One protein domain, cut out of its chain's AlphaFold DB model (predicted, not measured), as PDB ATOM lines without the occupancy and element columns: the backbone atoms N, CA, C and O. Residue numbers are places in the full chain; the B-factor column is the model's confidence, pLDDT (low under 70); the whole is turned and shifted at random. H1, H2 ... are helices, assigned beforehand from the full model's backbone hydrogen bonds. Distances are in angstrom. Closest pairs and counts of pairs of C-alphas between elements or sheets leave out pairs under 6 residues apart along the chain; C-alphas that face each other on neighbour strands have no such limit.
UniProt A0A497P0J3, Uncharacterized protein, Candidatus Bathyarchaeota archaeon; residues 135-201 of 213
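AT A GLANCE: This is residues 135 to 201 of the 213 residues of an uncharacterized protein of Candidatus Bathyarchaeota archaeon (UniProt A0A497P0J3). Two helices, H1 and the much longer H3, meet near one end of each as a lopsided V, and the short helix H2 makes the turn between them at the point. The long arm, residues 178 to 201 of H3, sticks out and makes most of the length, while residues 137 to 143 stand free at the tip of the other arm. The printed part has 67 residues with three named helices, in the order H1, H2, H3, and no named strand; the class is all helix. The whole is extended, with a radius of gyration of the C-alphas of 17.3 A and spans of 59 by 27 by 14 A.

HOW THE PARTS SIT: H1, residues 139 to 155, touches H3, residues 165 to 201, with residues 147 to 154 alone, and H3 touches H1 with residues 166 to 174 alone. Their closest C-alphas, those of Thr 151 and Gly 170, are 5.2 A apart. The two run opposite ways at a steep tilt of 57 degrees. H2, residues 157 to 162, is about perpendicular to H1 at 87 degrees. These two only just touch, with 3 pairs of C-alphas within 8 A, and only at the corner; the closest C-alphas, Arg 154 and Ile 160, are 6.3 A apart. H2 and H3 also only just touch, with 3 such pairs, and only at the corner; the closest C-alphas, Ile 160 and Leu 166, are 6.1 A apart. In H1 and H2 every O i to N i+4 pair is within hydrogen-bond range; in H3, 32 of 33 are.

IN THESE COORDINATES: H1 begins at C-alpha 139 (-22.544, -28.626, 43.592) and is 24.8 A long. H2 is 9.0 A long. H3 is 53.2 A long, from C-alpha 165 (-31.108, -31.076, 20.590) to C-alpha 201 (14.982, -13.088, 40.116).

THE WHOLE: The C-alphas of Tyr 162 and Phe 201, the two farthest apart, are 59.1 A apart. The printed part has no cut, and both links are tight. The mean pLDDT of the printed part is 72.7; residues 135 to 137, 141 and 177 to 201 are under 70.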
ATOM      1  N   LYS A 135     -15.914 -36.938  45.397       57.72
ATOM      2  CA  LYS A 135     -17.228 -37.494  45.749       57.72
ATOM      3  C   LYS A 135     -18.330 -36.481  45.374       57.72
ATOM      4  O   LYS A 135     -18.167 -35.297  45.651       57.72
ATOM      5  N   ILE A 136     -19.457 -36.948  44.819       58.84
ATOM      6  CA  ILE A 136     -20.582 -36.170  44.223       58.84
ATOM      7  C   ILE A 136     -21.318 -35.241  45.228       58.84
ATOM      8  O   ILE A 136     -22.375 -34.695  44.950       58.84
ATOM      9  N   PHE A 137     -20.779 -35.019  46.422       64.50
ATOM     10  CA  PHE A 137     -21.454 -34.265  47.477       64.50
ATOM     11  C   PHE A 137     -21.421 -32.746  47.288       64.50
ATOM     12  O   PHE A 137     -22.063 -32.049  48.067       64.50
ATOM     13  N   ASN A 138     -20.689 -32.230  46.295       77.31
ATOM     14  CA  ASN A 138     -20.568 -30.794  46.075       77.31
ATOM     15  C   ASN A 138     -21.178 -30.348  44.740       77.31
ATOM     16  O   ASN A 138     -21.063 -31.051  43.732       77.31
ATOM     17  N   ILE A 139     -21.787 -29.161  44.733       80.56
ATOM     18  CA  ILE A 139     -22.544 -28.626  43.592       80.56
ATOM     19  C   ILE A 139     -21.670 -28.470  42.343       80.56
ATOM     20  O   ILE A 139     -22.108 -28.764  41.232       80.56
ATOM     21  N   GLU A 140     -20.397 -28.115  42.517       71.62
ATOM     22  CA  GLU A 140     -19.424 -28.000  41.432       71.62
ATOM     23  C   GLU A 140     -19.113 -29.367  40.817       71.62
ATOM     24  O   GLU A 140     -18.891 -29.482  39.616       71.62
ATOM     25  N   THR A 141     -19.136 -30.431  41.620       67.38
ATOM     26  CA  THR A 141     -18.883 -31.796  41.134       67.38
ATOM     27  C   THR A 141     -20.068 -32.313  40.332       67.38
ATOM     28  O   THR A 141     -19.885 -32.931  39.286       67.38
ATOM     29  N   THR A 142     -21.287 -32.014  40.784       76.25
ATOM     30  CA  THR A 142     -22.509 -32.298  40.029       76.25
ATOM     31  C   THR A 142     -22.530 -31.533  38.708       76.25
ATOM     32  O   THR A 142     -22.843 -32.123  37.678       76.25
ATOM     33  N   ALA A 143     -22.133 -30.255  38.706       78.56
ATOM     34  CA  ALA A 143     -22.027 -29.464  37.484       78.56
ATOM     35  C   ALA A 143     -21.036 -30.093  36.492       78.56
ATOM     36  O   ALA A 143     -21.397 -30.330  35.343       78.56
ATOM     37  N   LEU A 144     -19.837 -30.470  36.954       72.88
ATOM     38  CA  LEU A 144     -18.848 -31.167  36.125       72.88
ATOM     39  C   LEU A 144     -19.386 -32.492  35.565       72.88
ATOM     40  O   LEU A 144     -19.117 -32.818  34.409       72.88
ATOM     41  N   PHE A 145     -20.156 -33.249  36.355       74.62
ATOM     42  CA  PHE A 145     -20.767 -34.511  35.921       74.62
ATOM     43  C   PHE A 145     -21.796 -34.310  34.818       74.62
ATOM     44  O   PHE A 145     -21.774 -35.026  33.819       74.62
ATOM     45  N   ILE A 146     -22.660 -33.310  34.970       81.44
ATOM     46  CA  ILE A 146     -23.662 -32.968  33.964       81.44
ATOM     47  C   ILE A 146     -22.977 -32.516  32.669       81.44
ATOM     48  O   ILE A 146     -23.334 -32.990  31.593       81.44
ATOM     49  N   THR A 147     -21.953 -31.662  32.767       77.50
ATOM     50  CA  THR A 147     -21.155 -31.231  31.611       77.50
ATOM     51  C   THR A 147     -20.537 -32.426  30.887       77.50
ATOM     52  O   THR A 147     -20.692 -32.554  29.676       77.50
ATOM     53  N   TRP A 148     -19.902 -33.339  31.627       75.19
ATOM     54  CA  TRP A 148     -19.326 -34.560  31.070       75.19
ATOM     55  C   TRP A 148     -20.371 -35.436  30.370       75.19
ATOM     56  O   TRP A 148     -20.132 -35.898  29.255       75.19
ATOM     57  N   LEU A 149     -21.533 -35.639  30.996       80.50
ATOM     58  CA  LEU A 149     -22.606 -36.460  30.445       80.50
ATOM     59  C   LEU A 149     -23.070 -35.927  29.083       80.50
ATOM     60  O   LEU A 149     -23.158 -36.698  28.130       80.50
ATOM     61  N   PHE A 150     -23.302 -34.616  28.963       83.12
ATOM     62  CA  PHE A 150     -23.705 -34.005  27.693       83.12
ATOM     63  C   PHE A 150     -22.622 -34.107  26.617       83.12
ATOM     64  O   PHE A 150     -22.936 -34.415  25.467       83.12
ATOM     65  N   THR A 151     -21.349 -33.932  26.982       76.69
ATOM     66  CA  THR A 151     -20.236 -34.147  26.048       76.69
ATOM     67  C   THR A 151     -20.202 -35.595  25.551       76.69
ATOM     68  O   THR A 151     -20.077 -35.824  24.351       76.69
ATOM     69  N   VAL A 152     -20.381 -36.588  26.429       78.50
ATOM     70  CA  VAL A 152     -20.416 -38.008  26.031       78.50
ATOM     71  C   VAL A 152     -21.605 -38.310  25.124       78.50
ATOM     72  O   VAL A 152     -21.434 -38.994  24.116       78.50
ATOM     73  N   MET A 153     -22.795 -37.801  25.453       80.44
ATOM     74  CA  MET A 153     -23.999 -38.029  24.650       80.44
ATOM     75  C   MET A 153     -23.872 -37.440  23.242       80.44
ATOM     76  O   MET A 153     -24.290 -38.089  22.287       80.44
ATOM     77  N   ARG A 154     -23.237 -36.271  23.091       81.25
ATOM     78  CA  ARG A 154     -22.946 -35.682  21.777       81.25
ATOM     79  C   ARG A 154     -21.977 -36.535  20.951       81.25
ATOM     80  O   ARG A 154     -22.129 -36.670  19.748       81.25
ATOM     81  N   GLN A 155     -20.991 -37.175  21.568       74.56
ATOM     82  CA  GLN A 155     -20.051 -38.017  20.814       74.56
ATOM     83  C   GLN A 155     -20.693 -39.325  20.295       74.56
ATOM     84  O   GLN A 155     -20.092 -40.037  19.490       74.56
ATOM     85  N   GLN A 156     -21.918 -39.657  20.722       79.44
ATOM     86  CA  GLN A 156     -22.679 -40.805  20.226       79.44
ATOM     87  C   GLN A 156     -23.545 -40.392  19.028       79.44
ATOM     88  O   GLN A 156     -24.652 -39.874  19.182       79.44
ATOM     89  N   THR A 157     -23.071 -40.685  17.816       79.19
ATOM     90  CA  THR A 157     -23.785 -40.363  16.564       79.19
ATOM     91  C   THR A 157     -25.194 -40.963  16.504       79.19
ATOM     92  O   THR A 157     -26.113 -40.345  15.963       79.19
ATOM     93  N   SER A 158     -25.398 -42.134  17.114       80.62
ATOM     94  CA  SER A 158     -26.712 -42.771  17.236       80.62
ATOM     95  C   SER A 158     -27.686 -41.953  18.088       80.62
ATOM     96  O   SER A 158     -28.835 -41.787  17.692       80.62
ATOM     97  N   LEU A 159     -27.244 -41.395  19.221       82.00
ATOM     98  CA  LEU A 159     -28.093 -40.585  20.102       82.00
ATOM     99  C   LEU A 159     -28.466 -39.246  19.469       82.00
ATOM    100  O   LEU A 159     -29.632 -38.868  19.541       82.00
ATOM    101  N   ILE A 160     -27.522 -38.571  18.803       84.38
ATOM    102  CA  ILE A 160     -27.813 -37.320  18.078       84.38
ATOM    103  C   ILE A 160     -28.873 -37.549  17.001       84.38
ATOM    104  O   ILE A 160     -29.772 -36.729  16.837       84.38
ATOM    105  N   THR A 161     -28.799 -38.680  16.293       90.00
ATOM    106  CA  THR A 161     -29.754 -39.000  15.222       90.00
ATOM    107  C   THR A 161     -31.195 -39.064  15.744       90.00
ATOM    108  O   THR A 161     -32.116 -38.641  15.049       90.00
ATOM    109  N   TYR A 162     -31.407 -39.555  16.972       93.56
ATOM    110  CA  TYR A 162     -32.736 -39.625  17.589       93.56
ATOM    111  C   TYR A 162     -33.118 -38.364  18.381       93.56
ATOM    112  O   TYR A 162     -34.303 -38.060  18.500       93.56
ATOM    113  N   ILE A 163     -32.141 -37.640  18.936       94.44
ATOM    114  CA  ILE A 163     -32.351 -36.451  19.773       94.44
ATOM    115  C   ILE A 163     -31.374 -35.344  19.332       94.44
ATOM    116  O   ILE A 163     -30.342 -35.132  19.976       94.44
ATOM    117  N   PRO A 164     -31.692 -34.597  18.259       91.75
ATOM    118  CA  PRO A 164     -30.773 -33.615  17.677       91.75
ATOM    119  C   PRO A 164     -30.447 -32.443  18.615       91.75
ATOM    120  O   PRO A 164     -29.358 -31.889  18.543       91.75
ATOM    121  N   VAL A 165     -31.330 -32.127  19.572       92.62
ATOM    122  CA  VAL A 165     -31.108 -31.076  20.590       92.62
ATOM    123  C   VAL A 165     -29.843 -31.326  21.430       92.62
ATOM    124  O   VAL A 165     -29.245 -30.387  21.953       92.62
ATOM    125  N   LEU A 166     -29.406 -32.583  21.563       88.81
ATOM    126  CA  LEU A 166     -28.176 -32.911  22.289       88.81
ATOM    127  C   LEU A 166     -26.911 -32.421  21.573       88.81
ATOM    128  O   LEU A 166     -25.915 -32.168  22.253       88.81
ATOM    129  N   ASP A 167     -26.939 -32.265  20.244       86.94
ATOM    130  CA  ASP A 167     -25.797 -31.725  19.503       86.94
ATOM    131  C   ASP A 167     -25.598 -30.241  19.817       86.94
ATOM    132  O   ASP A 167     -24.498 -29.852  20.196       86.94
ATOM    133  N   ASP A 168     -26.670 -29.442  19.806       88.25
ATOM    134  CA  ASP A 168     -26.611 -28.013  20.144       88.25
ATOM    135  C   ASP A 168     -26.118 -27.780  21.581       88.25
ATOM    136  O   ASP A 168     -25.261 -26.927  21.829       88.25
ATOM    137  N   ILE A 169     -26.615 -28.568  22.545       86.88
ATOM    138  CA  ILE A 169     -26.193 -28.473  23.952       86.88
ATOM    139  C   ILE A 169     -24.724 -28.873  24.099       86.88
ATOM    140  O   ILE A 169     -23.952 -28.163  24.746       86.88
ATOM    141  N   GLY A 170     -24.319 -30.002  23.513       79.06
ATOM    142  CA  GLY A 170     -22.936 -30.458  23.596       79.06
ATOM    143  C   GLY A 170     -21.972 -29.517  22.864       79.06
ATOM    144  O   GLY A 170     -20.868 -29.281  23.351       79.06
ATOM    145  N   TYR A 171     -22.401 -28.924  21.749       81.69
ATOM    146  CA  TYR A 171     -21.647 -27.907  21.024       81.69
ATOM    147  C   TYR A 171     -21.494 -26.634  21.858       81.69
ATOM    148  O   TYR A 171     -20.388 -26.106  21.961       81.69
ATOM    149  N   TRP A 172     -22.558 -26.165  22.515       85.25
ATOM    150  CA  TRP A 172     -22.477 -25.033  23.437       85.25
ATOM    151  C   TRP A 172     -21.541 -25.325  24.614       85.25
ATOM    152  O   TRP A 172     -20.720 -24.485  24.967       85.25
ATOM    153  N   VAL A 173     -21.601 -26.525  25.195       79.25
ATOM    154  CA  VAL A 173     -20.685 -26.945  26.263       79.25
ATOM    155  C   VAL A 173     -19.231 -26.909  25.781       79.25
ATOM    156  O   VAL A 173     -18.381 -26.311  26.436       79.25
ATOM    157  N   GLU A 174     -18.924 -27.500  24.629       73.38
ATOM    158  CA  GLU A 174     -17.555 -27.508  24.108       73.38
ATOM    159  C   GLU A 174     -17.074 -26.110  23.709       73.38
ATOM    160  O   GLU A 174     -15.929 -25.756  23.963       73.38
ATOM    161  N   THR A 175     -17.929 -25.273  23.137       75.81
ATOM    162  CA  THR A 175     -17.511 -23.939  22.690       75.81
ATOM    163  C   THR A 175     -17.489 -22.909  23.812       75.81
ATOM    164  O   THR A 175     -16.558 -22.119  23.877       75.81
ATOM    165  N   ALA A 176     -18.454 -22.900  24.728       74.12
ATOM    166  CA  ALA A 176     -18.499 -21.928  25.818       74.12
ATOM    167  C   ALA A 176     -17.617 -22.356  26.999       74.12
ATOM    168  O   ALA A 176     -16.761 -21.588  27.452       74.12
ATOM    169  N   LEU A 177     -17.785 -23.589  27.496       69.81
ATOM    170  CA  LEU A 177     -17.054 -24.056  28.678       69.81
ATOM    171  C   LEU A 177     -15.622 -24.454  28.340       69.81
ATOM    172  O   LEU A 177     -14.728 -24.101  29.108       69.81
ATOM    173  N   ALA A 178     -15.366 -25.141  27.217       65.31
ATOM    174  CA  ALA A 178     -13.984 -25.501  26.890       65.31
ATOM    175  C   ALA A 178     -13.160 -24.261  26.541       65.31
ATOM    176  O   ALA A 178     -12.027 -24.152  27.002       65.31
ATOM    177  N   GLN A 179     -13.736 -23.278  25.842       63.66
ATOM    178  CA  GLN A 179     -13.059 -22.002  25.632       63.66
ATOM    179  C   GLN A 179     -12.762 -21.326  26.977       63.66
ATOM    180  O   GLN A 179     -11.618 -20.951  27.225       63.66
ATOM    181  N   GLY A 180     -13.737 -21.248  27.895       63.56
ATOM    182  CA  GLY A 180     -13.534 -20.740  29.259       63.56
ATOM    183  C   GLY A 180     -12.433 -21.473  30.039       63.56
ATOM    184  O   GLY A 180     -11.599 -20.839  30.686       63.56
ATOM    185  N   ALA A 181     -12.375 -22.801  29.937       60.69
ATOM    186  CA  ALA A 181     -11.341 -23.623  30.558       60.69
ATOM    187  C   ALA A 181      -9.957 -23.389  29.931       60.69
ATOM    188  O   ALA A 181      -8.967 -23.297  30.655       60.69
ATOM    189  N   ILE A 182      -9.880 -23.235  28.606       60.66
ATOM    190  CA  ILE A 182      -8.655 -22.875  27.882       60.66
ATOM    191  C   ILE A 182      -8.157 -21.498  28.342       60.66
ATOM    192  O   ILE A 182      -6.972 -21.351  28.640       60.66
ATOM    193  N   TRP A 183      -9.047 -20.510  28.495       59.47
ATOM    194  CA  TRP A 183      -8.697 -19.203  29.067       59.47
ATOM    195  C   TRP A 183      -8.155 -19.336  30.488       59.47
ATOM    196  O   TRP A 183      -7.094 -18.791  30.793       59.47
ATOM    197  N   ALA A 184      -8.843 -20.084  31.354       56.94
ATOM    198  CA  ALA A 184      -8.392 -20.325  32.721       56.94
ATOM    199  C   ALA A 184      -7.013 -21.005  32.751       56.94
ATOM    200  O   ALA A 184      -6.162 -20.637  33.564       56.94
ATOM    201  N   LEU A 185      -6.757 -21.938  31.830       56.00
ATOM    202  CA  LEU A 185      -5.464 -22.592  31.673       56.00
ATOM    203  C   LEU A 185      -4.388 -21.594  31.236       56.00
ATOM    204  O   LEU A 185      -3.357 -21.520  31.904       56.00
ATOM    205  N   TYR A 186      -4.626 -20.778  30.206       60.91
ATOM    206  CA  TYR A 186      -3.677 -19.747  29.766       60.91
ATOM    207  C   TYR A 186      -3.371 -18.731  30.858       60.91
ATOM    208  O   TYR A 186      -2.209 -18.386  31.075       60.91
ATOM    209  N   ILE A 187      -4.396 -18.299  31.592       60.25
ATOM    210  CA  ILE A 187      -4.233 -17.420  32.745       60.25
ATOM    211  C   ILE A 187      -3.369 -18.118  33.796       60.25
ATOM    212  O   ILE A 187      -2.359 -17.554  34.208       60.25
ATOM    213  N   SER A 188      -3.701 -19.351  34.194       57.72
ATOM    214  CA  SER A 188      -2.955 -20.107  35.211       57.72
ATOM    215  C   SER A 188      -1.496 -20.368  34.817       57.72
ATOM    216  O   SER A 188      -0.599 -20.268  35.660       57.72
ATOM    217  N   ALA A 189      -1.239 -20.630  33.534       56.03
ATOM    218  CA  ALA A 189       0.097 -20.772  32.981       56.03
ATOM    219  C   ALA A 189       0.842 -19.435  33.070       56.03
ATOM    220  O   ALA A 189       1.919 -19.387  33.662       56.03
ATOM    221  N   GLY A 190       0.225 -18.344  32.597       59.75
ATOM    222  CA  GLY A 190       0.720 -16.969  32.719       59.75
ATOM    223  C   GLY A 190       1.127 -16.615  34.150       59.75
ATOM    224  O   GLY A 190       2.253 -16.179  34.394       59.75
ATOM    225  N   VAL A 191       0.244 -16.887  35.114       60.47
ATOM    226  CA  VAL A 191       0.501 -16.698  36.549       60.47
ATOM    227  C   VAL A 191       1.720 -17.495  36.995       60.47
ATOM    228  O   VAL A 191       2.605 -16.963  37.664       60.47
ATOM    229  N   SER A 192       1.765 -18.777  36.631       57.41
ATOM    230  CA  SER A 192       2.830 -19.690  37.040       57.41
ATOM    231  C   SER A 192       4.187 -19.204  36.540       57.41
ATOM    232  O   SER A 192       5.147 -19.205  37.301       57.41
ATOM    233  N   ILE A 193       4.259 -18.692  35.311       62.12
ATOM    234  CA  ILE A 193       5.491 -18.153  34.721       62.12
ATOM    235  C   ILE A 193       5.930 -16.877  35.425       62.12
ATOM    236  O   ILE A 193       7.109 -16.735  35.727       62.12
ATOM    237  N   VAL A 194       5.006 -15.963  35.738       60.47
ATOM    238  CA  VAL A 194       5.331 -14.746  36.498       60.47
ATOM    239  C   VAL A 194       5.858 -15.111  37.884       60.47
ATOM    240  O   VAL A 194       6.859 -14.557  38.336       60.47
ATOM    241  N   ILE A 195       5.234 -16.082  38.554       64.12
ATOM    242  CA  ILE A 195       5.695 -16.573  39.856       64.12
ATOM    243  C   ILE A 195       7.089 -17.200  39.741       64.12
ATOM    244  O   ILE A 195       7.945 -16.901  40.575       64.12
ATOM    245  N   LEU A 196       7.328 -18.042  38.732       63.25
ATOM    246  CA  LEU A 196       8.634 -18.657  38.476       63.25
ATOM    247  C   LEU A 196       9.694 -17.597  38.159       63.25
ATOM    248  O   LEU A 196      10.761 -17.612  38.760       63.25
ATOM    249  N   ALA A 197       9.387 -16.611  37.315       60.69
ATOM    250  CA  ALA A 197      10.288 -15.507  36.995       60.69
ATOM    251  C   ALA A 197      10.647 -14.692  38.245       60.69
ATOM    252  O   ALA A 197      11.821 -14.443  38.505       60.69
ATOM    253  N   ILE A 198       9.664 -14.339  39.083       64.38
ATOM    254  CA  ILE A 198       9.911 -13.650  40.359       64.38
ATOM    255  C   ILE A 198      10.779 -14.516  41.283       64.38
ATOM    256  O   ILE A 198      11.689 -14.004  41.937       64.38
ATOM    257  N   ARG A 199      10.529 -15.828  41.356       66.00
ATOM    258  CA  ARG A 199      11.351 -16.750  42.154       66.00
ATOM    259  C   ARG A 199      12.778 -16.860  41.615       66.00
ATOM    260  O   ARG A 199      13.700 -16.876  42.431       66.00
ATOM    261  N   ALA A 200      12.954 -16.861  40.296       64.19
ATOM    262  CA  ALA A 200      14.250 -16.849  39.626       64.19
ATOM    263  C   ALA A 200      15.021 -15.558  39.941       64.19
ATOM    264  O   ALA A 200      16.146 -15.625  40.427       64.19
ATOM    265  N   PHE A 201      14.387 -14.390  39.784       59.22
ATOM    266  CA  PHE A 201      14.982 -13.088  40.116       59.22
ATOM    267  C   PHE A 201      15.385 -12.967  41.587       59.22
ATOM    268  O   PHE A 201      16.377 -12.323  41.914       59.22
TER     269      PHE A 201